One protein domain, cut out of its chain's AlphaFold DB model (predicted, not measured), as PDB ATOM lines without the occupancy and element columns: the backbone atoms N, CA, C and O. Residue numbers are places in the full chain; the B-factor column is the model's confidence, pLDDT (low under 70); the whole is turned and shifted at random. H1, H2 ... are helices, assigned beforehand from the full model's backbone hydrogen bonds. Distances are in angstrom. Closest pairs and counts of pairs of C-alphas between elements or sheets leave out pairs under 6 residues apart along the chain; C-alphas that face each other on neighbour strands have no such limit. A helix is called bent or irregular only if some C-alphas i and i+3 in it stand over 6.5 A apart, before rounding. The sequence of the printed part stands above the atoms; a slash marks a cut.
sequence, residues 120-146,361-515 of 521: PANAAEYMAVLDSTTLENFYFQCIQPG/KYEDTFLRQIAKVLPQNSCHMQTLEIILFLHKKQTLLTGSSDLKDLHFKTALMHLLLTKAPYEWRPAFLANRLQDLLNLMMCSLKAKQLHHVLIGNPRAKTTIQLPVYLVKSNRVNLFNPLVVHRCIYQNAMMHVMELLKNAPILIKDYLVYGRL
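AT A GLANCE: This is residues 120 to 146 and 361 to 515 of the 521 residues of the protein "Inositol 1,4,5-trisphosphate receptor-interacting protein" of Periophthalmus magnuspinnatus (UniProt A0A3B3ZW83). The core is a helical hairpin, H4 and H5, with H7 crossing both helices, and H10a, the first arm of a bent helix, packs on H4 and H7. Towards one end of the long axis H10b packs on H2; towards the other lie a long loop stretch and the tiny H8, which touches no helix. The printed part has 182 residues with ten named helices, H1 to H10 in order, and no named strand; its class is all helix. It is compact, with a radius of gyration of the C-alphas of 16.6 A, and spans 54 by 43 by 29 A.

IN THESE COORDINATES: H1, residues 123 to 127, begins at C-alpha 123 (128.323, 94.605, 100.629). H2 is residues 132 to 142, 15.0 A long, and H3 residues 361 to 373, 19.0 A. H4, residues 380 to 398, measures 27.0 A and H5, residues 405 to 416, 16.6 A. After H6, residues 421 to 424, comes H7, residues 426 to 445, 29.4 A; it is irregular, with C-alphas 427 and 430 7.7 A apart. H8 is residues 467 to 470 and H9 residues 479 to 483. H10, residues 485 to 515, was assigned as one helix by its hydrogen bonds but is bent: C-alphas 500 and 503 are 7.2 A apart. Its arms are H10a, residues 485 to 500, 22.5 A, and H10b, residues 503 to 515, 19.1 A, ending at C-alpha 515 (143.298, 85.707, 125.292).

HOW THE PARTS SIT: H7 touches H4 at a steep tilt of 52 degrees, the closest C-alphas being those of Leu 433 and Thr 383, 5.4 A. It touches H5 with residues 435 to 440 alone, closest at Leu 436 and Ala 411, C-alphas 6.2 A apart. H4 and H5 form a hairpin at 32 degrees, a shallow tilt only just short of steep. H7 and H10a touch at a shallow tilt of 25 degrees, opposite ways; the closest C-alphas, of Leu 444 and Met 492, are 6.6 A apart. H10b stands at 55 degrees to H10a and touches H2, closest at the C-alphas of Leu 510 and Phe 138, 6.0 A. H1 touches H7, closest at the C-alphas of Ala 123 and Asn 438, 5.6 A. H9 and H10a touch only at the corner. H3 and H5 are close but not clearly touching, as are H6 and H7. Every O i to N i+4 pair is within hydrogen-bond range in H1, H2, H4, H5, H9 and H10a; H3 has 7 of 9, H7 14 of 16 and H10b 7 of 9, while H6 and H8 are too short for such a pair.

THE WHOLE: The two C-alphas farthest apart, of Lys 471 and Leu 515, are 54.8 A apart. Residues 147 to 360 are not printed; C-alphas 146 and 361 are 24.0 A apart across the cut. The link from H7 to H8, residues 446 to 466, is long. Mean pLDDT of the printed part is 88.6, with residues 120 to 124, 146 and 512 to 515 under 70.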
ATOM      1  N   PRO A 120     119.346  94.817 101.344       52.50
ATOM      2  CA  PRO A 120     120.298  95.925 101.333       52.50
ATOM      3  C   PRO A 120     121.244  95.802 100.135       52.50
ATOM      4  O   PRO A 120     121.643  94.705  99.724       52.50
ATOM      5  N   ALA A 121     121.513  96.936  99.492       53.69
ATOM      6  CA  ALA A 121     121.927  96.931  98.094       53.69
ATOM      7  C   ALA A 121     123.374  96.456  97.874       53.69
ATOM      8  O   ALA A 121     123.665  95.912  96.808       53.69
ATOM      9  N   ASN A 122     124.261  96.652  98.857       61.75
ATOM     10  CA  ASN A 122     125.711  96.648  98.662       61.75
ATOM     11  C   ASN A 122     126.458  96.014  99.851       61.75
ATOM     12  O   ASN A 122     126.211  96.375 100.999       61.75
ATOM     13  N   ALA A 123     127.433  95.134  99.589       66.94
ATOM     14  CA  ALA A 123     128.323  94.605 100.629       66.94
ATOM     15  C   ALA A 123     129.206  95.686 101.281       66.94
ATOM     16  O   ALA A 123     129.691  95.482 102.391       66.94
ATOM     17  N   ALA A 124     129.408  96.830 100.613       67.62
ATOM     18  CA  ALA A 124     130.207  97.945 101.125       67.62
ATOM     19  C   ALA A 124     129.750  98.426 102.507       67.62
ATOM     20  O   ALA A 124     130.586  98.678 103.360       67.62
ATOM     21  N   GLU A 125     128.439  98.518 102.737       74.88
ATOM     22  CA  GLU A 125     127.866  99.053 103.979       74.88
ATOM     23  C   GLU A 125     128.234  98.189 105.196       74.88
ATOM     24  O   GLU A 125     128.632  98.706 106.236       74.88
ATOM     25  N   TYR A 126     128.201  96.863 105.034       70.12
ATOM     26  CA  TYR A 126     128.627  95.913 106.064       70.12
ATOM     27  C   TYR A 126     130.154  95.842 106.207       70.12
ATOM     28  O   TYR A 126     130.670  95.744 107.319       70.12
ATOM     29  N   MET A 127     130.890  95.901 105.093       73.50
ATOM     30  CA  MET A 127     132.341  95.678 105.080       73.50
ATOM     31  C   MET A 127     133.180  96.939 105.347       73.50
ATOM     32  O   MET A 127     134.352  96.802 105.679       73.50
ATOM     33  N   ALA A 128     132.607  98.148 105.287       71.06
ATOM     34  CA  ALA A 128     133.304  99.418 105.557       71.06
ATOM     35  C   ALA A 128     133.901  99.531 106.978       71.06
ATOM     36  O   ALA A 128     134.712 100.411 107.248       71.06
ATOM     37  N   VAL A 129     133.510  98.631 107.884       70.69
ATOM     38  CA  VAL A 129     133.989  98.530 109.273       70.69
ATOM     39  C   VAL A 129     135.316  97.743 109.388       70.69
ATOM     40  O   VAL A 129     135.851  97.602 110.491       70.69
ATOM     41  N   LEU A 130     135.842  97.209 108.278       83.25
ATOM     42  CA  LEU A 130     137.034  96.356 108.220       83.25
ATOM     43  C   LEU A 130     138.101  96.936 107.282       83.25
ATOM     44  O   LEU A 130     137.932  96.958 106.063       83.25
ATOM     45  N   ASP A 131     139.233  97.341 107.850       87.50
ATOM     46  CA  ASP A 131     140.436  97.697 107.103       87.50
ATOM     47  C   ASP A 131     141.293  96.456 106.760       87.50
ATOM     48  O   ASP A 131     141.150  95.376 107.345       87.50
ATOM     49  N   SER A 132     142.213  96.608 105.803       90.44
ATOM     50  CA  SER A 132     143.089  95.515 105.357       90.44
ATOM     51  C   SER A 132     144.066  95.044 106.443       90.44
ATOM     52  O   SER A 132     144.355  93.854 106.499       90.44
ATOM     53  N   THR A 133     144.525  95.916 107.346       90.81
ATOM     54  CA  THR A 133     145.452  95.552 108.434       90.81
ATOM     55  C   THR A 133     144.750  94.710 109.503       90.81
ATOM     56  O   THR A 133     145.320  93.737 109.999       90.81
ATOM     57  N   THR A 134     143.486  95.002 109.822       91.38
ATOM     58  CA  THR A 134     142.631  94.151 110.667       91.38
ATOM     59  C   THR A 134     142.436  92.766 110.038       91.38
ATOM     60  O   THR A 134     142.531  91.755 110.736       91.38
ATOM     61  N   LEU A 135     142.227  92.694 108.719       92.81
ATOM     62  CA  LEU A 135     142.071  91.425 107.995       92.81
ATOM     63  C   LEU A 135     143.376  90.616 107.890       92.81
ATOM     64  O   LEU A 135     143.341  89.394 108.031       92.81
ATOM     65  N   GLU A 136     144.521  91.273 107.694       92.06
ATOM     66  CA  GLU A 136     145.844  90.638 107.717       92.06
ATOM     67  C   GLU A 136     146.144  90.052 109.104       92.06
ATOM     68  O   GLU A 136     146.472  88.871 109.212       92.06
ATOM     69  N   ASN A 137     145.931  90.822 110.180       90.69
ATOM     70  CA  ASN A 137     146.067  90.325 111.554       90.69
ATOM     71  C   ASN A 137     145.154  89.119 111.827       90.69
ATOM     72  O   ASN A 137     145.590  88.140 112.430       90.69
ATOM     73  N   PHE A 138     143.903  89.155 111.358       91.81
ATOM     74  CA  PHE A 138     142.962  88.041 111.498       91.81
ATOM     75  C   PHE A 138     143.433  86.789 110.742       91.81
ATOM     76  O   PHE A 138     143.373  85.683 111.279       91.81
ATOM     77  N   TYR A 139     143.969  86.946 109.529       91.12
ATOM     78  CA  TYR A 139     144.564  85.842 108.775       91.12
ATOM     79  C   TYR A 139     145.761  85.224 109.520       91.12
ATOM     80  O   TYR A 139     145.797  84.007 109.722       91.12
ATOM     81  N   PHE A 140     146.700  86.049 109.994       88.94
ATOM     82  CA  PHE A 140     147.896  85.579 110.703       88.94
ATOM     83  C   PHE A 140     147.594  84.960 112.078       88.94
ATOM     84  O   PHE A 140     148.265  84.007 112.461       88.94
ATOM     85  N   GLN A 141     146.575  85.431 112.806       87.69
ATOM     86  CA  GLN A 141     146.220  84.892 114.130       87.69
ATOM     87  C   GLN A 141     145.245  83.706 114.073       87.69
ATOM     88  O   GLN A 141     145.330  82.805 114.906       87.69
ATOM     89  N   CYS A 142     144.303  83.680 113.123       85.31
ATOM     90  CA  CYS A 142     143.171  82.744 113.157       85.31
ATOM     91  C   CYS A 142     143.165  81.701 112.027       85.31
ATOM     92  O   CYS A 142     142.440  80.710 112.131       85.31
ATOM     93  N   ILE A 143     143.950  81.901 110.960       85.06
ATOM     94  CA  ILE A 143     143.951  81.035 109.767       85.06
ATOM     95  C   ILE A 143     145.326  80.384 109.551       85.06
ATOM     96  O   ILE A 143     145.412  79.159 109.402       85.06
ATOM     97  N   GLN A 144     146.410  81.166 109.603       80.56
ATOM     98  CA  GLN A 144     147.771  80.664 109.388       80.56
ATOM     99  C   GLN A 144     148.228  79.605 110.419       80.56
ATOM    100  O   GLN A 144     148.809  78.610 109.983       80.56
ATOM    101  N   PRO A 145     147.930  79.690 111.734       74.31
ATOM    102  CA  PRO A 145     148.332  78.651 112.692       74.31
ATOM    103  C   PRO A 145     147.621  77.318 112.421       74.31
ATOM    104  O   PRO A 145     148.208  76.242 112.540       74.31
ATOM    105  N   GLY A 146     146.385  77.383 111.913       66.56
ATOM    106  CA  GLY A 146     145.669  76.227 111.374       66.56
ATOM    107  C   GLY A 146     146.337  75.608 110.140       66.56
ATOM    108  O   GLY A 146     146.022  74.478 109.792       66.56
ATOM    109  N   LYS A 361     142.907  70.025  88.673       88.19
ATOM    110  CA  LYS A 361     144.283  70.295  88.210       88.19
ATOM    111  C   LYS A 361     144.339  71.404  87.152       88.19
ATOM    112  O   LYS A 361     145.314  72.154  87.127       88.19
ATOM    113  N   TYR A 362     143.304  71.577  86.323       90.56
ATOM    114  CA  TYR A 362     143.186  72.758  85.456       90.56
ATOM    115  C   TYR A 362     142.925  74.042  86.261       90.56
ATOM    116  O   TYR A 362     143.479  75.084  85.922       90.56
ATOM    117  N   GLU A 363     142.150  73.989  87.350       91.75
ATOM    118  CA  GLU A 363     141.956  75.136  88.252       91.75
ATOM    119  C   GLU A 363     143.248  75.515  88.992       91.75
ATOM    120  O   GLU A 363     143.580  76.696  89.078       91.75
ATOM    121  N   ASP A 364     144.011  74.534  89.481       89.38
ATOM    122  CA  ASP A 364     145.320  74.766  90.103       89.38
ATOM    123  C   ASP A 364     146.342  75.302  89.091       89.38
ATOM    124  O   ASP A 364     147.151  76.169  89.423       89.38
ATOM    125  N   THR A 365     146.291  74.836  87.839       91.81
ATOM    126  CA  THR A 365     147.141  75.348  86.752       91.81
ATOM    127  C   THR A 365     146.757  76.784  86.392       91.81
ATOM    128  O   THR A 365     147.636  77.631  86.260       91.81
ATOM    129  N   PHE A 366     145.457  77.095  86.322       93.25
ATOM    130  CA  PHE A 366     144.945  78.457  86.156       93.25
ATOM    131  C   PHE A 366     145.450  79.387  87.270       93.25
ATOM    132  O   PHE A 366     146.061  80.414  86.977       93.25
ATOM    133  N   LEU A 367     145.259  79.009  88.540       92.81
ATOM    134  CA  LEU A 367     145.706  79.806  89.687       92.81
ATOM    135  C   LEU A 367     147.232  79.989  89.686       92.81
ATOM    136  O   LEU A 367     147.710  81.091  89.944       92.81
ATOM    137  N   ARG A 368     148.000  78.954  89.317       92.19
ATOM    138  CA  ARG A 368     149.466  79.020  89.212       92.19
ATOM    139  C   ARG A 368     149.948  79.973  88.115       92.19
ATOM    140  O   ARG A 368     150.921  80.684  88.346       92.19
ATOM    141  N   GLN A 369     149.305  80.014  86.942       93.25
ATOM    142  CA  GLN A 369     149.689  80.976  85.897       93.25
ATOM    143  C   GLN A 369     149.245  82.407  86.245       93.25
ATOM    144  O   GLN A 369     150.006  83.340  86.000       93.25
ATOM    145  N   ILE A 370     148.081  82.594  86.885       92.56
ATOM    146  CA  ILE A 370     147.671  83.906  87.416       92.56
ATOM    147  C   ILE A 370     148.677  84.414  88.458       92.56
ATOM    148  O   ILE A 370     149.117  85.557  88.367       92.56
ATOM    149  N   ALA A 371     149.099  83.576  89.409       92.31
ATOM    150  CA  ALA A 371     150.026  83.975  90.468       92.31
ATOM    151  C   ALA A 371     151.360  84.543  89.936       92.31
ATOM    152  O   ALA A 371     151.935  85.418  90.576       92.31
ATOM    153  N   LYS A 372     151.821  84.114  88.748       93.06
ATOM    154  CA  LYS A 372     153.027  84.650  88.087       93.06
ATOM    155  C   LYS A 372     152.885  86.086  87.574       93.06
ATOM    156  O   LYS A 372     153.897  86.757  87.410       93.06
ATOM    157  N   VAL A 373     151.665  86.539  87.268       93.19
ATOM    158  CA  VAL A 373     151.398  87.898  86.751       93.19
ATOM    159  C   VAL A 373     150.850  88.848  87.817       93.19
ATOM    160  O   VAL A 373     150.667  90.034  87.545       93.19
ATOM    161  N   LEU A 374     150.591  88.354  89.031       94.81
ATOM    162  CA  LEU A 374     150.214  89.175  90.177       94.81
ATOM    163  C   LEU A 374     151.445  89.763  90.895       94.81
ATOM    164  O   LEU A 374     152.547  89.226  90.793       94.81
ATOM    165  N   PRO A 375     151.273  90.849  91.675       93.50
ATOM    166  CA  PRO A 375     152.308  91.352  92.570       93.50
ATOM    167  C   PRO A 375     152.795  90.291  93.566       93.50
ATOM    168  O   PRO A 375     152.032  89.416  93.994       93.50
ATOM    169  N   GLN A 376     154.043  90.440  94.015       89.00
ATOM    170  CA  GLN A 376     154.547  89.737  95.196       89.00
ATOM    171  C   GLN A 376     153.627  89.991  96.401       89.00
ATOM    172  O   GLN A 376     153.065  91.079  96.551       89.00
ATOM    173  N   ASN A 377     153.469  88.970  97.249       88.25
ATOM    174  CA  ASN A 377     152.586  88.973  98.423       88.25
ATOM    175  C   ASN A 377     151.121  89.343  98.101       88.25
ATOM    176  O   ASN A 377     150.432  89.952  98.913       88.25
ATOM    177  N   SER A 378     150.627  89.001  96.907       94.44
ATOM    178  CA  SER A 378     149.282  89.392  96.478       94.44
ATOM    179  C   SER A 378     148.158  88.713  97.272       94.44
ATOM    180  O   SER A 378     148.108  87.490  97.412       94.44
ATOM    181  N   CYS A 379     147.177  89.506  97.705       95.44
ATOM    182  CA  CYS A 379     146.151  89.150  98.691       95.44
ATOM    183  C   CYS A 379     145.070  88.159  98.211       95.44
ATOM    184  O   CYS A 379     144.107  87.883  98.929       95.44
ATOM    185  N   HIS A 380     145.205  87.601  97.006       95.06
ATOM    186  CA  HIS A 380     144.215  86.727  96.373       95.06
ATOM    187  C   HIS A 380     143.931  85.437  97.165       95.06
ATOM    188  O   HIS A 380     142.769  85.090  97.376       95.06
ATOM    189  N   MET A 381     144.969  84.762  97.673       93.19
ATOM    190  CA  MET A 381     144.806  83.547  98.487       93.19
ATOM    191  C   MET A 381     144.264  83.861  99.888       93.19
ATOM    192  O   MET A 381     143.374  83.162 100.363       93.19
ATOM    193  N   GLN A 382     144.721  84.954 100.514       94.38
ATOM    194  CA  GLN A 382     144.194  85.432 101.802       94.38
ATOM    195  C   GLN A 382     142.699  85.764 101.701       94.38
ATOM    196  O   GLN A 382     141.917  85.364 102.560       94.38
ATOM    197  N   THR A 383     142.286  86.428 100.614       96.31
ATOM    198  CA  THR A 383     140.877  86.725 100.309       96.31
ATOM    199  C   THR A 383     140.034  85.445 100.286       96.31
ATOM    200  O   THR A 383     138.946  85.416 100.864       96.31
ATOM    201  N   LEU A 384     140.543  84.378  99.656       95.81
ATOM    202  CA  LEU A 384     139.859  83.086  99.580       95.81
ATOM    203  C   LEU A 384     139.817  82.360 100.933       95.81
ATOM    204  O   LEU A 384     138.749  81.908 101.336       95.81
ATOM    205  N   GLU A 385     140.937  82.254 101.655       94.25
ATOM    206  CA  GLU A 385     140.940  81.563 102.953       94.25
ATOM    207  C   GLU A 385     140.076  82.295 103.997       94.25
ATOM    208  O   GLU A 385     139.370  81.634 104.759       94.25
ATOM    209  N   ILE A 386     140.032  83.635 103.983       95.00
ATOM    210  CA  ILE A 386     139.136  84.416 104.853       95.00
ATOM    211  C   ILE A 386     137.663  84.134 104.529       95.00
ATOM    212  O   ILE A 386     136.902  83.825 105.447       95.00
ATOM    213  N   ILE A 387     137.232  84.190 103.257       95.56
ATOM    214  CA  ILE A 387     135.814  83.936 102.944       95.56
ATOM    215  C   ILE A 387     135.410  82.481 103.219       95.56
ATOM    216  O   ILE A 387     134.316  82.254 103.733       95.56
ATOM    217  N   LEU A 388     136.286  81.503 102.962       94.25
ATOM    218  CA  LEU A 388     136.014  80.093 103.269       94.25
ATOM    219  C   LEU A 388     135.955  79.836 104.783       94.25
ATOM    220  O   LEU A 388     135.068  79.119 105.248       94.25
ATOM    221  N   PHE A 389     136.827  80.470 105.576       93.38
ATOM    222  CA  PHE A 389     136.736  80.435 107.038       93.38
ATOM    223  C   PHE A 389     135.400  81.013 107.517       93.38
ATOM    224  O   PHE A 389     134.691  80.362 108.286       93.38
ATOM    225  N   LEU A 390     135.021  82.203 107.040       93.56
ATOM    226  CA  LEU A 390     133.776  82.866 107.437       93.56
ATOM    227  C   LEU A 390     132.539  82.059 107.014       93.56
ATOM    228  O   LEU A 390     131.647  81.863 107.835       93.56
ATOM    229  N   HIS A 391     132.511  81.508 105.797       94.31
ATOM    230  CA  HIS A 391     131.464  80.596 105.321       94.31
ATOM    231  C   HIS A 391     131.336  79.355 106.221       94.31
ATOM    232  O   HIS A 391     130.233  79.003 106.652       94.31
ATOM    233  N   LYS A 392     132.461  78.727 106.588       92.25
ATOM    234  CA  LYS A 392     132.485  77.573 107.500       92.25
ATOM    235  C   LYS A 392     131.989  77.937 108.903       92.25
ATOM    236  O   LYS A 392     131.239  77.165 109.495       92.25
ATOM    237  N   LYS A 393     132.347  79.114 109.434       91.06
ATOM    238  CA  LYS A 393     131.837  79.608 110.727       91.06
ATOM    239  C   LYS A 393     130.346  79.949 110.669       91.06
ATOM    240  O   LYS A 393     129.614  79.540 111.561       91.06
ATOM    241  N   GLN A 394     129.873  80.601 109.608       92.00
ATOM    242  CA  GLN A 394     128.450  80.896 109.417       92.00
ATOM    243  C   GLN A 394     127.616  79.610 109.305       92.00
ATOM    244  O   GLN A 394     126.551  79.510 109.905       92.00
ATOM    245  N   THR A 395     128.143  78.585 108.628       91.06
ATOM    246  CA  THR A 395     127.509  77.259 108.499       91.06
ATOM    247  C   THR A 395     127.369  76.539 109.851       91.06
ATOM    248  O   THR A 395     126.419  75.787 110.057       91.06
ATOM    249  N   LEU A 396     128.265  76.800 110.811       90.06
ATOM    250  CA  LEU A 396     128.138  76.312 112.192       90.06
ATOM    251  C   LEU A 396     127.109  77.098 113.027       90.06
ATOM    252  O   LEU A 396     126.649  76.579 114.041       90.06
ATOM    253  N   LEU A 397     126.748  78.323 112.624       88.25
ATOM    254  CA  LEU A 397     125.816  79.195 113.352       88.25
ATOM    255  C   LEU A 397     124.369  79.079 112.857       88.25
ATOM    256  O   LEU A 397     123.458  78.999 113.678       88.25
ATOM    257  N   THR A 398     124.141  79.067 111.539       87.06
ATOM    258  CA  THR A 398     122.786  79.012 110.947       87.06
ATOM    259  C   THR A 398     122.488  77.728 110.169       87.06
ATOM    260  O   THR A 398     121.380  77.547 109.665       87.06
ATOM    261  N   GLY A 399     123.424  76.774 110.169       87.12
ATOM    262  CA  GLY A 399     123.256  75.438 109.600       87.12
ATOM    263  C   GLY A 399     123.786  75.297 108.173       87.12
ATOM    264  O   GLY A 399     124.400  76.203 107.611       87.12
ATOM    265  N   SER A 400     123.560  74.120 107.586       85.94
ATOM    266  CA  SER A 400     124.048  73.759 106.251       85.94
ATOM    267  C   SER A 400     123.591  74.746 105.176       85.94
ATOM    268  O   SER A 400     122.385  74.972 105.019       85.94
ATOM    269  N   SER A 401     124.541  75.259 104.392       87.69
ATOM    270  CA  SER A 401     124.237  75.985 103.163       87.69
ATOM    271  C   SER A 401     124.334  75.086 101.934       87.69
ATOM    272  O   SER A 401     125.149  74.167 101.887       87.69
ATOM    273  N   ASP A 402     123.541  75.401 100.913       87.44
ATOM    274  CA  ASP A 402     123.701  74.855  99.563       87.44
ATOM    275  C   ASP A 402     124.895  75.476  98.804       87.44
ATOM    276  O   ASP A 402     125.310  74.981  97.749       87.44
ATOM    277  N   LEU A 403     125.483  76.552  99.344       91.44
ATOM    278  CA  LEU A 403     126.768  77.075  98.888       91.44
ATOM    279  C   LEU A 403     127.929  76.202  99.370       91.44
ATOM    280  O   LEU A 403     127.914  75.672 100.476       91.44
ATOM    281  N   LYS A 404     128.937  76.067  98.505       89.25
ATOM    282  CA  LYS A 404     130.114  75.209  98.678       89.25
ATOM    283  C   LYS A 404     131.367  76.004  98.326       89.25
ATOM    284  O   LYS A 404     131.293  76.925  97.510       89.25
ATOM    285  N   ASP A 405     132.519  75.588  98.839       90.56
ATOM    286  CA  ASP A 405     133.827  76.221  98.619       90.56
ATOM    287  C   ASP A 405     134.132  76.497  97.132       90.56
ATOM    288  O   ASP A 405     134.638  77.567  96.784       90.56
ATOM    289  N   LEU A 406     133.728  75.586  96.232       89.06
ATOM    290  CA  LEU A 406     133.844  75.738  94.775       89.06
ATOM    291  C   LEU A 406     133.176  77.017  94.239       89.06
ATOM    292  O   LEU A 406     133.679  77.616  93.290       89.06
ATOM    293  N   HIS A 407     132.065  77.466  94.830       93.62
ATOM    294  CA  HIS A 407     131.372  78.682  94.394       93.62
ATOM    295  C   HIS A 407     132.206  79.929  94.730       93.62
ATOM    296  O   HIS A 407     132.417  80.778  93.866       93.62
ATOM    297  N   PHE A 408     132.770  79.995  95.942       95.81
ATOM    298  CA  PHE A 408     133.665  81.080  96.357       95.81
ATOM    299  C   PHE A 408     135.000  81.054  95.588       95.81
ATOM    300  O   PHE A 408     135.487  82.107  95.174       95.81
ATOM    301  N   LYS A 409     135.549  79.863  95.299       95.31
ATOM    302  CA  LYS A 409     136.718  79.688  94.414       95.31
ATOM    303  C   LYS A 409     136.427  80.191  92.993       95.31
ATOM    304  O   LYS A 409     137.210  80.960  92.443       95.31
ATOM    305  N   THR A 410     135.272  79.830  92.429       95.19
ATOM    306  CA  THR A 410     134.819  80.295  91.104       95.19
ATOM    307  C   THR A 410     134.638  81.816  91.076       95.19
ATOM    308  O   THR A 410     135.058  82.466  90.120       95.19
ATOM    309  N   ALA A 411     134.069  82.406  92.133       97.06
ATOM    310  CA  ALA A 411     133.937  83.855  92.281       97.06
ATOM    311  C   ALA A 411     135.305  84.565  92.294       97.06
ATOM    312  O   ALA A 411     135.501  85.514  91.535       97.06
ATOM    313  N   LEU A 412     136.276  84.069  93.074       97.69
ATOM    314  CA  LEU A 412     137.650  84.586  93.056       97.69
ATOM    315  C   LEU A 412     138.270  84.479  91.654       97.69
ATOM    316  O   LEU A 412     138.838  85.447  91.159       97.69
ATOM    317  N   MET A 413     138.138  83.331  90.987       97.00
ATOM    318  CA  MET A 413     138.699  83.115  89.648       97.00
ATOM    319  C   MET A 413     138.087  84.049  88.583       97.00
ATOM    320  O   MET A 413     138.791  84.438  87.652       97.00
ATOM    321  N   HIS A 414     136.830  84.490  88.730       96.25
ATOM    322  CA  HIS A 414     136.266  85.564  87.894       96.25
ATOM    323  C   HIS A 414     136.845  86.943  88.219       96.25
ATOM    324  O   HIS A 414     137.119  87.712  87.294       96.25
ATOM    325  N   LEU A 415     137.076  87.259  89.498       96.69
ATOM    326  CA  LEU A 415     137.771  88.494  89.879       96.69
ATOM    327  C   LEU A 415     139.193  88.519  89.304       96.69
ATOM    328  O   LEU A 415     139.605  89.524  88.734       96.69
ATOM    329  N   LEU A 416     139.918  87.400  89.357       96.25
ATOM    330  CA  LEU A 416     141.261  87.266  88.780       96.25
ATOM    331  C   LEU A 416     141.289  87.452  87.245       96.25
ATOM    332  O   LEU A 416     142.325  87.821  86.705       96.25
ATOM    333  N   LEU A 417     140.159  87.260  86.548       94.19
ATOM    334  CA  LEU A 417     139.988  87.537  85.107       94.19
ATOM    335  C   LEU A 417     139.432  88.936  84.774       94.19
ATOM    336  O   LEU A 417     139.168  89.227  83.602       94.19
ATOM    337  N   THR A 418     139.160  89.778  85.773       92.81
ATOM    338  CA  THR A 418     138.494  91.086  85.585       92.81
ATOM    339  C   THR A 418     139.189  92.248  86.288       92.81
ATOM    340  O   THR A 418     139.023  93.386  85.859       92.81
ATOM    341  N   LYS A 419     139.972  91.969  87.332       94.44
ATOM    342  CA  LYS A 419     140.740  92.935  88.121       94.44
ATOM    343  C   LYS A 419     142.169  93.059  87.606       94.44
ATOM    344  O   LYS A 419     142.797  92.054  87.276       94.44
ATOM    345  N   ALA A 420     142.701  94.278  87.574       94.50
ATOM    346  CA  ALA A 420     144.076  94.508  87.137       94.50
ATOM    347  C   ALA A 420     145.083  93.949  88.167       94.50
ATOM    348  O   ALA A 420     144.803  93.994  89.365       94.50
ATOM    349  N   PRO A 421     146.284  93.475  87.775       94.88
ATOM    350  CA  PRO A 421     147.228  92.874  88.721       94.88
ATOM    351  C   PRO A 421     147.559  93.743  89.943       94.88
ATOM    352  O   PRO A 421     147.616  93.238  91.063       94.88
ATOM    353  N   TYR A 422     147.704  95.062  89.772       94.75
ATOM    354  CA  TYR A 422     148.002  95.977  90.883       94.75
ATOM    355  C   TYR A 422     146.878  96.067  91.933       94.75
ATOM    356  O   TYR A 422     147.160  96.426  93.075       94.75
ATOM    357  N   GLU A 423     145.633  95.713  91.590       96.00
ATOM    358  CA  GLU A 423     144.506  95.648  92.532       96.00
ATOM    359  C   GLU A 423     144.637  94.491  93.539       96.00
ATOM    360  O   GLU A 423     143.894  94.448  94.518       96.00
ATOM    361  N   TRP A 424     145.581  93.567  93.345       96.81
ATOM    362  CA  TRP A 424     145.812  92.427  94.238       96.81
ATOM    363  C   TRP A 424     146.954  92.640  95.242       96.81
ATOM    364  O   TRP A 424     147.391  91.684  95.872       96.81
ATOM    365  N   ARG A 425     147.461  93.868  95.417       95.25
ATOM    366  CA  ARG A 425     148.434  94.199  96.483       95.25
ATOM    367  C   ARG A 425     147.816  94.008  97.890       95.25
ATOM    368  O   ARG A 425     146.610  94.229  98.021       95.25
ATOM    369  N   PRO A 426     148.615  93.696  98.940       93.19
ATOM    370  CA  PRO A 426     148.143  93.495 100.323       93.19
ATOM    371  C   PRO A 426     147.126  94.536 100.809       93.19
ATOM    372  O   PRO A 426     146.016  94.191 101.204       93.19
ATOM    373  N   ALA A 427     147.444  95.823 100.617       93.38
ATOM    374  CA  ALA A 427     146.620  96.961 101.027       93.38
ATOM    375  C   ALA A 427     145.158  96.926 100.533       93.38
ATOM    376  O   ALA A 427     144.295  97.541 101.157       93.38
ATOM    377  N   PHE A 428     144.851  96.195  99.455       94.50
ATOM    378  CA  PHE A 428     143.495  96.046  98.921       94.50
ATOM    379  C   PHE A 428     142.730  94.812  99.441       94.50
ATOM    380  O   PHE A 428     141.641  94.533  98.936       94.50
ATOM    381  N   LEU A 429     143.249  94.058 100.422       95.06
ATOM    382  CA  LEU A 429     142.615  92.841 100.957       95.06
ATOM    383  C   LEU A 429     141.142  93.062 101.352       95.06
ATOM    384  O   LEU A 429     140.282  92.268 100.960       95.06
ATOM    385  N   ALA A 430     140.825  94.170 102.033       93.25
ATOM    386  CA  ALA A 430     139.443  94.535 102.359       93.25
ATOM    387  C   ALA A 430     138.567  94.700 101.106       93.25
ATOM    388  O   ALA A 430     137.477  94.130 101.021       93.25
ATOM    389  N   ASN A 431     139.067  95.409 100.088       93.75
ATOM    390  CA  ASN A 431     138.339  95.630  98.839       93.75
ATOM    391  C   ASN A 431     138.156  94.337  98.032       93.75
ATOM    392  O   ASN A 431     137.123  94.169  97.392       93.75
ATOM    393  N   ARG A 432     139.124  93.410  98.052       95.56
ATOM    394  CA  ARG A 432     139.016  92.123  97.342       95.56
ATOM    395  C   ARG A 432     138.052  91.158  98.038       95.56
ATOM    396  O   ARG A 432     137.284  90.484  97.352       95.56
ATOM    397  N   LEU A 433     138.002  91.156  99.373       94.69
ATOM    398  CA  LEU A 433     136.987  90.425 100.141       94.69
ATOM    399  C   LEU A 433     135.577  90.991  99.897       94.69
ATOM    400  O   LEU A 433     134.639  90.233  99.640       94.69
ATOM    401  N   GLN A 434     135.439  92.319  99.903       92.69
ATOM    402  CA  GLN A 434     134.201  93.024  99.567       92.69
ATOM    403  C   GLN A 434     133.749  92.751  98.120       92.69
ATOM    404  O   GLN A 434     132.570  92.477  97.901       92.69
ATOM    405  N   ASP A 435     134.661  92.788  97.140       94.25
ATOM    406  CA  ASP A 435     134.370  92.468  95.734       94.25
ATOM    407  C   ASP A 435     133.863  91.027  95.576       94.25
ATOM    408  O   ASP A 435     132.915  90.790  94.831       94.25
ATOM    409  N   LEU A 436     134.459  90.060  96.287       95.44
ATOM    410  CA  LEU A 436     134.068  88.649  96.219       95.44
ATOM    411  C   LEU A 436     132.676  88.428  96.825       95.44
ATOM    412  O   LEU A 436     131.835  87.761  96.220       95.44
ATOM    413  N   LEU A 437     132.401  89.048  97.974       92.69
ATOM    414  CA  LEU A 437     131.077  89.062  98.601       92.69
ATOM    415  C   LEU A 437     130.016  89.734  97.706       92.69
ATOM    416  O   LEU A 437     128.919  89.192  97.544       92.69
ATOM    417  N   ASN A 438     130.347  90.864  97.072       91.88
ATOM    418  CA  ASN A 438     129.478  91.531  96.098       91.88
ATOM    419  C   ASN A 438     129.231  90.656  94.857       91.88
ATOM    420  O   ASN A 438     128.088  90.548  94.419       91.88
ATOM    421  N   LEU A 439     130.257  89.987  94.314       94.12
ATOM    422  CA  LEU A 439     130.104  89.077  93.174       94.12
ATOM    423  C   LEU A 439     129.174  87.916  93.537       94.12
ATOM    424  O   LEU A 439     128.217  87.674  92.811       94.12
ATOM    425  N   MET A 440     129.372  87.268  94.690       94.56
ATOM    426  CA  MET A 440     128.481  86.206  95.175       94.56
ATOM    427  C   MET A 440     127.031  86.689  95.332       94.56
ATOM    428  O   MET A 440     126.111  86.018  94.865       94.56
ATOM    429  N   MET A 441     126.812  87.872  95.917       91.81
ATOM    430  CA  MET A 441     125.481  88.475  96.061       91.81
ATOM    431  C   MET A 441     124.823  88.774  94.700       91.81
ATOM    432  O   MET A 441     123.653  88.450  94.490       91.81
ATOM    433  N   CYS A 442     125.562  89.346  93.747       92.44
ATOM    434  CA  CYS A 442     125.067  89.629  92.398       92.44
ATOM    435  C   CYS A 442     124.794  88.346  91.596       92.44
ATOM    436  O   CYS A 442     123.736  88.230  90.976       92.44
ATOM    437  N   SER A 443     125.685  87.354  91.663       94.69
ATOM    438  CA  SER A 443     125.488  86.034  91.058       94.69
ATOM    439  C   SER A 443     124.276  85.308  91.636       94.69
ATOM    440  O   SER A 443     123.546  84.669  90.882       94.69
ATOM    441  N   LEU A 444     124.005  85.434  92.940       93.38
ATOM    442  CA  LEU A 444     122.782  84.901  93.546       93.38
ATOM    443  C   LEU A 444     121.539  85.643  93.047       93.38
ATOM    444  O   LEU A 444     120.612  84.989  92.576       93.38
ATOM    445  N   LYS A 445     121.530  86.984  93.065       91.69
ATOM    446  CA  LYS A 445     120.417  87.801  92.537       91.69
ATOM    447  C   LYS A 445     120.098  87.467  91.069       91.69
ATOM    448  O   LYS A 445     118.927  87.378  90.712       91.69
ATOM    449  N   ALA A 446     121.117  87.215  90.245       93.50
ATOM    450  CA  ALA A 446     120.978  86.786  88.849       93.50
ATOM    451  C   ALA A 446     120.737  85.270  88.664       93.50
ATOM    452  O   ALA A 446     120.481  84.828  87.545       93.50
ATOM    453  N   LYS A 447     120.862  84.463  89.729       93.44
ATOM    454  CA  LYS A 447     120.932  82.986  89.707       93.44
ATOM    455  C   LYS A 447     121.970  82.416  88.723       93.44
ATOM    456  O   LYS A 447     121.785  81.340  88.153       93.44
ATOM    457  N   GLN A 448     123.068  83.143  88.518       93.00
ATOM    458  CA  GLN A 448     124.107  82.824  87.543       93.00
ATOM    459  C   GLN A 448     125.510  82.968  88.137       93.00
ATOM    460  O   GLN A 448     125.978  84.072  88.416       93.00
ATOM    461  N   LEU A 449     126.214  81.842  88.246       94.62
ATOM    462  CA  LEU A 449     127.650  81.776  88.514       94.62
ATOM    463  C   LEU A 449     128.269  80.815  87.499       94.62
ATOM    464  O   LEU A 449     128.231  79.599  87.672       94.62
ATOM    465  N   HIS A 450     128.799  81.346  86.401       92.69
ATOM    466  CA  HIS A 450     129.348  80.499  85.345       92.69
ATOM    467  C   HIS A 450     130.668  79.842  85.780       92.69
ATOM    468  O   HIS A 450     131.481  80.487  86.435       92.69
ATOM    469  N   HIS A 451     130.923  78.589  85.406       92.06
ATOM    470  CA  HIS A 451     132.203  77.938  85.700       92.06
ATOM    471  C   HIS A 451     133.343  78.602  84.911       92.06
ATOM    472  O   HIS A 451     133.230  78.786  83.698       92.06
ATOM    473  N   VAL A 452     134.459  78.943  85.568       93.06
ATOM    474  CA  VAL A 452     135.488  79.807  84.952       93.06
ATOM    475  C   VAL A 452     136.138  79.177  83.721       93.06
ATOM    476  O   VAL A 452     136.442  79.895  82.776       93.06
ATOM    477  N   LEU A 453     136.326  77.855  83.695       91.62
ATOM    478  CA  LEU A 453     137.102  77.175  82.646       91.62
ATOM    479  C   LEU A 453     136.283  76.665  81.440       91.62
ATOM    480  O   LEU A 453     136.872  76.227  80.456       91.62
ATOM    481  N   ILE A 454     134.944  76.690  81.491       89.81
ATOM    482  CA  ILE A 454     134.084  75.970  80.527       89.81
ATOM    483  C   ILE A 454     133.317  76.974  79.668       89.81
ATOM    484  O   ILE A 454     132.568  77.796  80.195       89.81
ATOM    485  N   GLY A 455     133.507  76.941  78.346       86.19
ATOM    486  CA  GLY A 455     132.852  77.889  77.430       86.19
ATOM    487  C   GLY A 455     133.228  79.363  77.654       86.19
ATOM    488  O   GLY A 455     132.573  80.272  77.136       86.19
ATOM    489  N   ASN A 456     134.275  79.631  78.440       90.25
ATOM    490  CA  ASN A 456     134.754  80.971  78.749       90.25
ATOM    491  C   ASN A 456     135.951  81.333  77.851       90.25
ATOM    492  O   ASN A 456     137.019  80.736  77.997       90.25
ATOM    493  N   PRO A 457     135.834  82.327  76.949       86.00
ATOM    494  CA  PRO A 457     136.966  82.784  76.149       86.00
ATOM    495  C   PRO A 457     138.130  83.324  76.994       86.00
ATOM    496  O   PRO A 457     139.278  83.108  76.624       86.00
ATOM    497  N   ARG A 458     137.857  83.957  78.147       87.25
ATOM    498  CA  ARG A 458     138.887  84.595  78.993       87.25
ATOM    499  C   ARG A 458     139.773  83.612  79.764       87.25
ATOM    500  O   ARG A 458     140.854  83.992  80.183       87.25
ATOM    501  N   ALA A 459     139.362  82.355  79.938       86.75
ATOM    502  CA  ALA A 459     140.244  81.348  80.536       86.75
ATOM    503  C   ALA A 459     141.341  80.885  79.555       86.75
ATOM    504  O   ALA A 459     142.451  80.560  79.973       86.75
ATOM    505  N   LYS A 460     141.052  80.928  78.244       84.56
ATOM    506  CA  LYS A 460     141.959  80.511  77.156       84.56
ATOM    507  C   LYS A 460     143.178  81.430  77.011       84.56
ATOM    508  O   LYS A 460     144.199  81.007  76.489       84.56
ATOM    509  N   THR A 461     143.075  82.679  77.470       85.19
ATOM    510  CA  THR A 461     144.187  83.646  77.512       85.19
ATOM    511  C   THR A 461     145.086  83.479  78.742       85.19
ATOM    512  O   THR A 461     146.099  84.159  78.841       85.19
ATOM    513  N   THR A 462     144.728  82.595  79.682       87.81
ATOM    514  CA  THR A 462     145.491  82.327  80.913       87.81
ATOM    515  C   THR A 462     146.137  80.943  80.898       87.81
ATOM    516  O   THR A 462     147.278  80.795  81.331       87.81
ATOM    517  N   ILE A 463     145.419  79.926  80.410       91.75
ATOM    518  CA  ILE A 463     145.918  78.553  80.270       91.75
ATOM    519  C   ILE A 463     145.453  77.919  78.961       91.75
ATOM    520  O   ILE A 463     144.361  78.202  78.463       91.75
ATOM    521  N   GLN A 464     146.265  76.996  78.446       89.56
ATOM    522  CA  GLN A 464     145.821  76.060  77.420       89.56
ATOM    523  C   GLN A 464     144.720  75.161  78.004       89.56
ATOM    524  O   GLN A 464     144.832  74.664  79.125       89.56
ATOM    525  N   LEU A 465     143.636  74.975  77.249       88.94
ATOM    526  CA  LEU A 465     142.464  74.198  77.652       88.94
ATOM    527  C   LEU A 465     142.095  73.209  76.537       88.94
ATOM    528  O   LEU A 465     142.079  73.609  75.370       88.94
ATOM    529  N   PRO A 466     141.735  71.953  76.864       88.00
ATOM    530  CA  PRO A 466     141.266  70.983  75.885       88.00
ATOM    531  C   PRO A 466     140.104  71.475  75.025       88.00
ATOM    532  O   PRO A 466     139.197  72.178  75.484       88.00
ATOM    533  N   VAL A 467     140.076  71.007  73.774       85.81
ATOM    534  CA  VAL A 467     139.064  71.375  72.769       85.81
ATOM    535  C   VAL A 467     137.628  71.147  73.271       85.81
ATOM    536  O   VAL A 467     136.738  71.932  72.940       85.81
ATOM    537  N   TYR A 468     137.398  70.133  74.114       83.88
ATOM    538  CA  TYR A 468     136.078  69.835  74.682       83.88
ATOM    539  C   TYR A 468     135.598  70.891  75.701       83.88
ATOM    540  O   TYR A 468     134.420  71.247  75.686       83.88
ATOM    541  N   LEU A 469     136.488  71.484  76.512       85.62
ATOM    542  CA  LEU A 469     136.169  72.625  77.391       85.62
ATOM    543  C   LEU A 469     136.032  73.934  76.597       85.62
ATOM    544  O   LEU A 469     135.173  74.771  76.881       85.62
ATOM    545  N   VAL A 470     136.869  74.086  75.568       87.19
ATOM    546  CA  VAL A 470     136.965  75.263  74.690       87.19
ATOM    547  C   VAL A 470     135.730  75.459  73.806       87.19
ATOM    548  O   VAL A 470     135.376  76.615  73.546       87.19
ATOM    549  N   LYS A 471     135.109  74.359  73.347       84.50
ATOM    550  CA  LYS A 471     133.881  74.326  72.522       84.50
ATOM    551  C   LYS A 471     132.592  74.095  73.324       84.50
ATOM    552  O   LYS A 471     131.512  74.146  72.751       84.50
ATOM    553  N   SER A 472     132.699  73.817  74.621       84.06
ATOM    554  CA  SER A 472     131.545  73.610  75.498       84.06
ATOM    555  C   SER A 472     130.708  74.878  75.681       84.06
ATOM    556  O   SER A 472     131.246  75.984  75.728       84.06
ATOM    557  N   ASN A 473     129.398  74.709  75.881       84.19
ATOM    558  CA  ASN A 473     128.531  75.779  76.376       84.19
ATOM    559  C   ASN A 473     128.938  76.185  77.802       84.19
ATOM    560  O   ASN A 473     129.464  75.366  78.562       84.19
ATOM    561  N   ARG A 474     128.682  77.444  78.180       86.81
ATOM    562  CA  ARG A 474     128.975  77.938  79.534       86.81
ATOM    563  C   ARG A 474     128.095  77.238  80.565       86.81
ATOM    564  O   ARG A 474     126.884  77.423  80.588       86.81
ATOM    565  N   VAL A 475     128.733  76.494  81.458       85.94
ATOM    566  CA  VAL A 475     128.102  75.875  82.627       85.94
ATOM    567  C   VAL A 475     127.715  76.947  83.646       85.94
ATOM    568  O   VAL A 475     128.572  77.746  84.016       85.94
ATOM    569  N   ASN A 476     126.472  76.939  84.142       89.69
ATOM    570  CA  ASN A 476     126.026  77.756  85.278       89.69
ATOM    571  C   ASN A 476     125.970  76.914  86.566       89.69
ATOM    572  O   ASN A 476     125.061  76.106  86.729       89.69
ATOM    573  N   LEU A 477     126.880  77.163  87.512       89.19
ATOM    574  CA  LEU A 477     126.962  76.470  88.805       89.19
ATOM    575  C   LEU A 477     125.787  76.760  89.756       89.19
ATOM    576  O   LEU A 477     125.676  76.118  90.798       89.19
ATOM    577  N   PHE A 478     124.914  77.711  89.415       91.06
ATOM    578  CA  PHE A 478     123.705  78.050  90.170       91.06
ATOM    579  C   PHE A 478     122.409  77.517  89.525       91.06
ATOM    580  O   PHE A 478     121.320  77.915  89.938       91.06
ATOM    581  N   ASN A 479     122.477  76.582  88.567       86.19
ATOM    582  CA  ASN A 479     121.278  75.983  87.959       86.19
ATOM    583  C   ASN A 479     120.294  75.351  88.981       86.19
ATOM    584  O   ASN A 479     119.096  75.619  88.879       86.19
ATOM    585  N   PRO A 480     120.731  74.643  90.046       83.94
ATOM    586  CA  PRO A 480     119.835  74.167  91.105       83.94
ATOM    587  C   PRO A 480     119.111  75.296  91.851       83.94
ATOM    588  O   PRO A 480     118.016  75.084  92.361       83.94
ATOM    589  N   LEU A 481     119.661  76.519  91.870       86.06
ATOM    590  CA  LEU A 481     118.998  77.702  92.435       86.06
ATOM    591  C   LEU A 481     117.926  78.266  91.484       86.06
ATOM    592  O   LEU A 481     116.999  78.956  91.920       86.06
ATOM    593  N   VAL A 482     118.037  77.997  90.179       84.00
ATOM    594  CA  VAL A 482     116.984  78.275  89.191       84.00
ATOM    595  C   VAL A 482     115.814  77.321  89.423       84.00
ATOM    596  O   VAL A 482     114.698  77.799  89.628       84.00
ATOM    597  N   VAL A 483     116.090  76.014  89.494       80.06
ATOM    598  CA  VAL A 483     115.084  74.943  89.626       80.06
ATOM    599  C   VAL A 483     114.427  74.905  91.015       80.06
ATOM    600  O   VAL A 483     113.204  74.817  91.124       80.06
ATOM    601  N   HIS A 484     115.201  75.002  92.101       83.62
ATOM    602  CA  HIS A 484     114.710  74.770  93.463       83.62
ATOM    603  C   HIS A 484     114.682  76.053  94.308       83.62
ATOM    604  O   HIS A 484     115.696  76.547  94.808       83.62
ATOM    605  N   ARG A 485     113.470  76.578  94.538       87.31
ATOM    606  CA  ARG A 485     113.241  77.815  95.311       87.31
ATOM    607  C   ARG A 485     113.784  77.758  96.746       87.31
ATOM    608  O   ARG A 485     114.283  78.770  97.226       87.31
ATOM    609  N   CYS A 486     113.698  76.610  97.417       88.75
ATOM    610  CA  CYS A 486     114.212  76.422  98.778       88.75
ATOM    611  C   CYS A 486     115.743  76.550  98.845       88.75
ATOM    612  O   CYS A 486     116.243  77.299  99.680       88.75
ATOM    613  N   ILE A 487     116.457  75.900  97.920       88.69
ATOM    614  CA  ILE A 487     117.922  75.945  97.780       88.69
ATOM    615  C   ILE A 487     118.379  77.389  97.503       88.69
ATOM    616  O   ILE A 487     119.279  77.915  98.155       88.69
ATOM    617  N   TYR A 488     117.677  78.099  96.610       91.19
ATOM    618  CA  TYR A 488     117.901  79.532  96.379       91.19
ATOM    619  C   TYR A 488     117.692  80.396  97.636       91.19
ATOM    620  O   TYR A 488     118.499  81.282  97.916       91.19
ATOM    621  N   GLN A 489     116.624  80.154  98.403       91.00
ATOM    622  CA  GLN A 489     116.339  80.913  99.625       91.00
ATOM    623  C   GLN A 489     117.360  80.634 100.737       91.00
ATOM    624  O   GLN A 489     117.769  81.581 101.404       91.00
ATOM    625  N   ASN A 490     117.825  79.387 100.895       92.25
ATOM    626  CA  ASN A 490     118.936  79.043 101.787       92.25
ATOM    627  C   ASN A 490     120.214  79.799 101.390       92.25
ATOM    628  O   ASN A 490     120.770  80.528 102.211       92.25
ATOM    629  N   ALA A 491     120.639  79.686 100.128       93.00
ATOM    630  CA  ALA A 491     121.865  80.312  99.641       93.00
ATOM    631  C   ALA A 491     121.841  81.849  99.773       93.00
ATOM    632  O   ALA A 491     122.841  82.451 100.164       93.00
ATOM    633  N   MET A 492     120.694  82.486  99.498       92.75
ATOM    634  CA  MET A 492     120.519  83.932  99.670       92.75
ATOM    635  C   MET A 492     120.595  84.350 101.145       92.75
ATOM    636  O   MET A 492     121.365  85.250 101.479       92.75
ATOM    637  N   MET A 493     119.847  83.680 102.033       91.81
ATOM    638  CA  MET A 493     119.893  83.951 103.477       91.81
ATOM    639  C   MET A 493     121.312  83.791 104.025       91.81
ATOM    640  O   MET A 493     121.800  84.681 104.715       91.81
ATOM    641  N   HIS A 494     122.007  82.717 103.644       93.94
ATOM    642  CA  HIS A 494     123.357  82.445 104.116       93.94
ATOM    643  C   HIS A 494     124.350  83.557 103.744       93.94
ATOM    644  O   HIS A 494     125.150  83.952 104.586       93.94
ATOM    645  N   VAL A 495     124.296  84.119 102.526       91.75
ATOM    646  CA  VAL A 495     125.188  85.238 102.150       91.75
ATOM    647  C   VAL A 495     124.794  86.548 102.839       91.75
ATOM    648  O   VAL A 495     125.678  87.324 103.191       91.75
ATOM    649  N   MET A 496     123.506  86.796 103.102       89.75
ATOM    650  CA  MET A 496     123.085  87.953 103.909       89.75
ATOM    651  C   MET A 496     123.572  87.860 105.358       89.75
ATOM    652  O   MET A 496     124.041  88.850 105.918       89.75
ATOM    653  N   GLU A 497     123.475  86.679 105.965       91.12
ATOM    654  CA  GLU A 497     123.967  86.417 107.319       91.12
ATOM    655  C   GLU A 497     125.494  86.518 107.372       91.12
ATOM    656  O   GLU A 497     126.028  87.206 108.237       91.12
ATOM    657  N   LEU A 498     126.191  85.927 106.397       91.38
ATOM    658  CA  LEU A 498     127.644  86.017 106.238       91.38
ATOM    659  C   LEU A 498     128.119  87.475 106.118       91.38
ATOM    660  O   LEU A 498     129.050  87.865 106.817       91.38
ATOM    661  N   LEU A 499     127.449  88.293 105.295       89.25
ATOM    662  CA  LEU A 499     127.705  89.735 105.169       89.25
ATOM    663  C   LEU A 499     127.516  90.473 106.497       89.25
ATOM    664  O   LEU A 499     128.399  91.211 106.926       89.25
ATOM    665  N   LYS A 500     126.370  90.262 107.153       87.94
ATOM    666  CA  LYS A 500     126.017  90.931 108.410       87.94
ATOM    667  C   LYS A 500     126.964  90.557 109.554       87.94
ATOM    668  O   LYS A 500     127.289  91.406 110.381       87.94
ATOM    669  N   ASN A 501     127.381  89.295 109.614       90.25
ATOM    670  CA  ASN A 501     128.112  88.741 110.749       90.25
ATOM    671  C   ASN A 501     129.638  88.818 110.578       90.25
ATOM    672  O   ASN A 501     130.340  88.826 111.586       90.25
ATOM    673  N   ALA A 502     130.174  88.902 109.353       89.75
ATOM    674  CA  ALA A 502     131.623  88.909 109.111       89.75
ATOM    675  C   ALA A 502     132.409  89.958 109.933       89.75
ATOM    676  O   ALA A 502     133.407  89.568 110.545       89.75
ATOM    677  N   PRO A 503     131.982  91.237 110.055       89.12
ATOM    678  CA  PRO A 503     132.702  92.229 110.862       89.12
ATOM    679  C   PRO A 503     132.729  91.917 112.360       89.12
ATOM    680  O   PRO A 503     133.666  92.316 113.047       89.12
ATOM    681  N   ILE A 504     131.714  91.206 112.860       88.88
ATOM    682  CA  ILE A 504     131.621  90.772 114.258       88.88
ATOM    683  C   ILE A 504     132.529  89.552 114.453       88.88
ATOM    684  O   ILE A 504     133.445  89.595 115.266       88.88
ATOM    685  N   LEU A 505     132.380  88.525 113.607       89.44
ATOM    686  CA  LEU A 505     133.185  87.300 113.646       89.44
ATOM    687  C   LEU A 505     134.694  87.570 113.548       89.44
ATOM    688  O   LEU A 505     135.468  86.946 114.269       89.44
ATOM    689  N   ILE A 506     135.127  88.500 112.694       89.88
ATOM    690  CA  ILE A 506     136.546  88.875 112.588       89.88
ATOM    691  C   ILE A 506     137.046  89.505 113.897       89.88
ATOM    692  O   ILE A 506     138.121  89.146 114.376       89.88
ATOM    693  N   LYS A 507     136.260  90.404 114.504       88.31
ATOM    694  CA  LYS A 507     136.624  91.085 115.756       88.31
ATOM    695  C   LYS A 507     136.632  90.133 116.951       88.31
ATOM    696  O   LYS A 507     137.603  90.141 117.702       88.31
ATOM    697  N   ASP A 508     135.627  89.270 117.082       87.62
ATOM    698  CA  ASP A 508     135.538  88.288 118.167       87.62
ATOM    699  C   ASP A 508     136.751  87.346 118.160       87.62
ATOM    700  O   ASP A 508     137.425  87.170 119.176       87.62
ATOM    701  N   TYR A 509     137.093  86.783 116.997       86.62
ATOM    702  CA  TYR A 509     138.237  85.876 116.870       86.62
ATOM    703  C   TYR A 509     139.585  86.592 117.098       86.62
ATOM    704  O   TYR A 509     140.481  86.002 117.703       86.62
ATOM    705  N   LEU A 510     139.711  87.877 116.733       86.50
ATOM    706  CA  LEU A 510     140.866  88.733 117.063       86.50
ATOM    707  C   LEU A 510     140.986  89.103 118.554       86.50
ATOM    708  O   LEU A 510     142.055  89.547 118.988       86.50
ATOM    709  N   VAL A 511     139.914  88.969 119.341       80.56
ATOM    710  CA  VAL A 511     139.939  89.126 120.805       80.56
ATOM    711  C   VAL A 511     140.283  87.792 121.468       80.56
ATOM    712  O   VAL A 511     141.207  87.732 122.281       80.56
ATOM    713  N   TYR A 512     139.625  86.699 121.068       66.12
ATOM    714  CA  TYR A 512     139.918  85.363 121.597       66.12
ATOM    715  C   TYR A 512     141.343  84.885 121.279       66.12
ATOM    716  O   TYR A 512     141.967  84.265 122.139       66.12
ATOM    717  N   GLY A 513     141.898  85.220 120.107       58.41
ATOM    718  CA  GLY A 513     143.289  84.900 119.758       58.41
ATOM    719  C   GLY A 513     144.311  85.493 120.736       58.41
ATOM    720  O   GLY A 513     145.260  84.815 121.127       58.41
ATOM    721  N   ARG A 514     144.074  86.721 121.219       53.94
ATOM    722  CA  ARG A 514     144.934  87.370 122.227       53.94
ATOM    723  C   ARG A 514     144.790  86.739 123.612       53.94
ATOM    724  O   ARG A 514     145.790  86.572 124.299       53.94
ATOM    725  N   LEU A 515     143.573  86.348 123.998       46.53
ATOM    726  CA  LEU A 515     143.298  85.707 125.292       46.53
ATOM    727  C   LEU A 515     143.817  84.261 125.382       46.53
ATOM    728  O   LEU A 515     144.103  83.788 126.482       46.53
TER     729      LEU A 515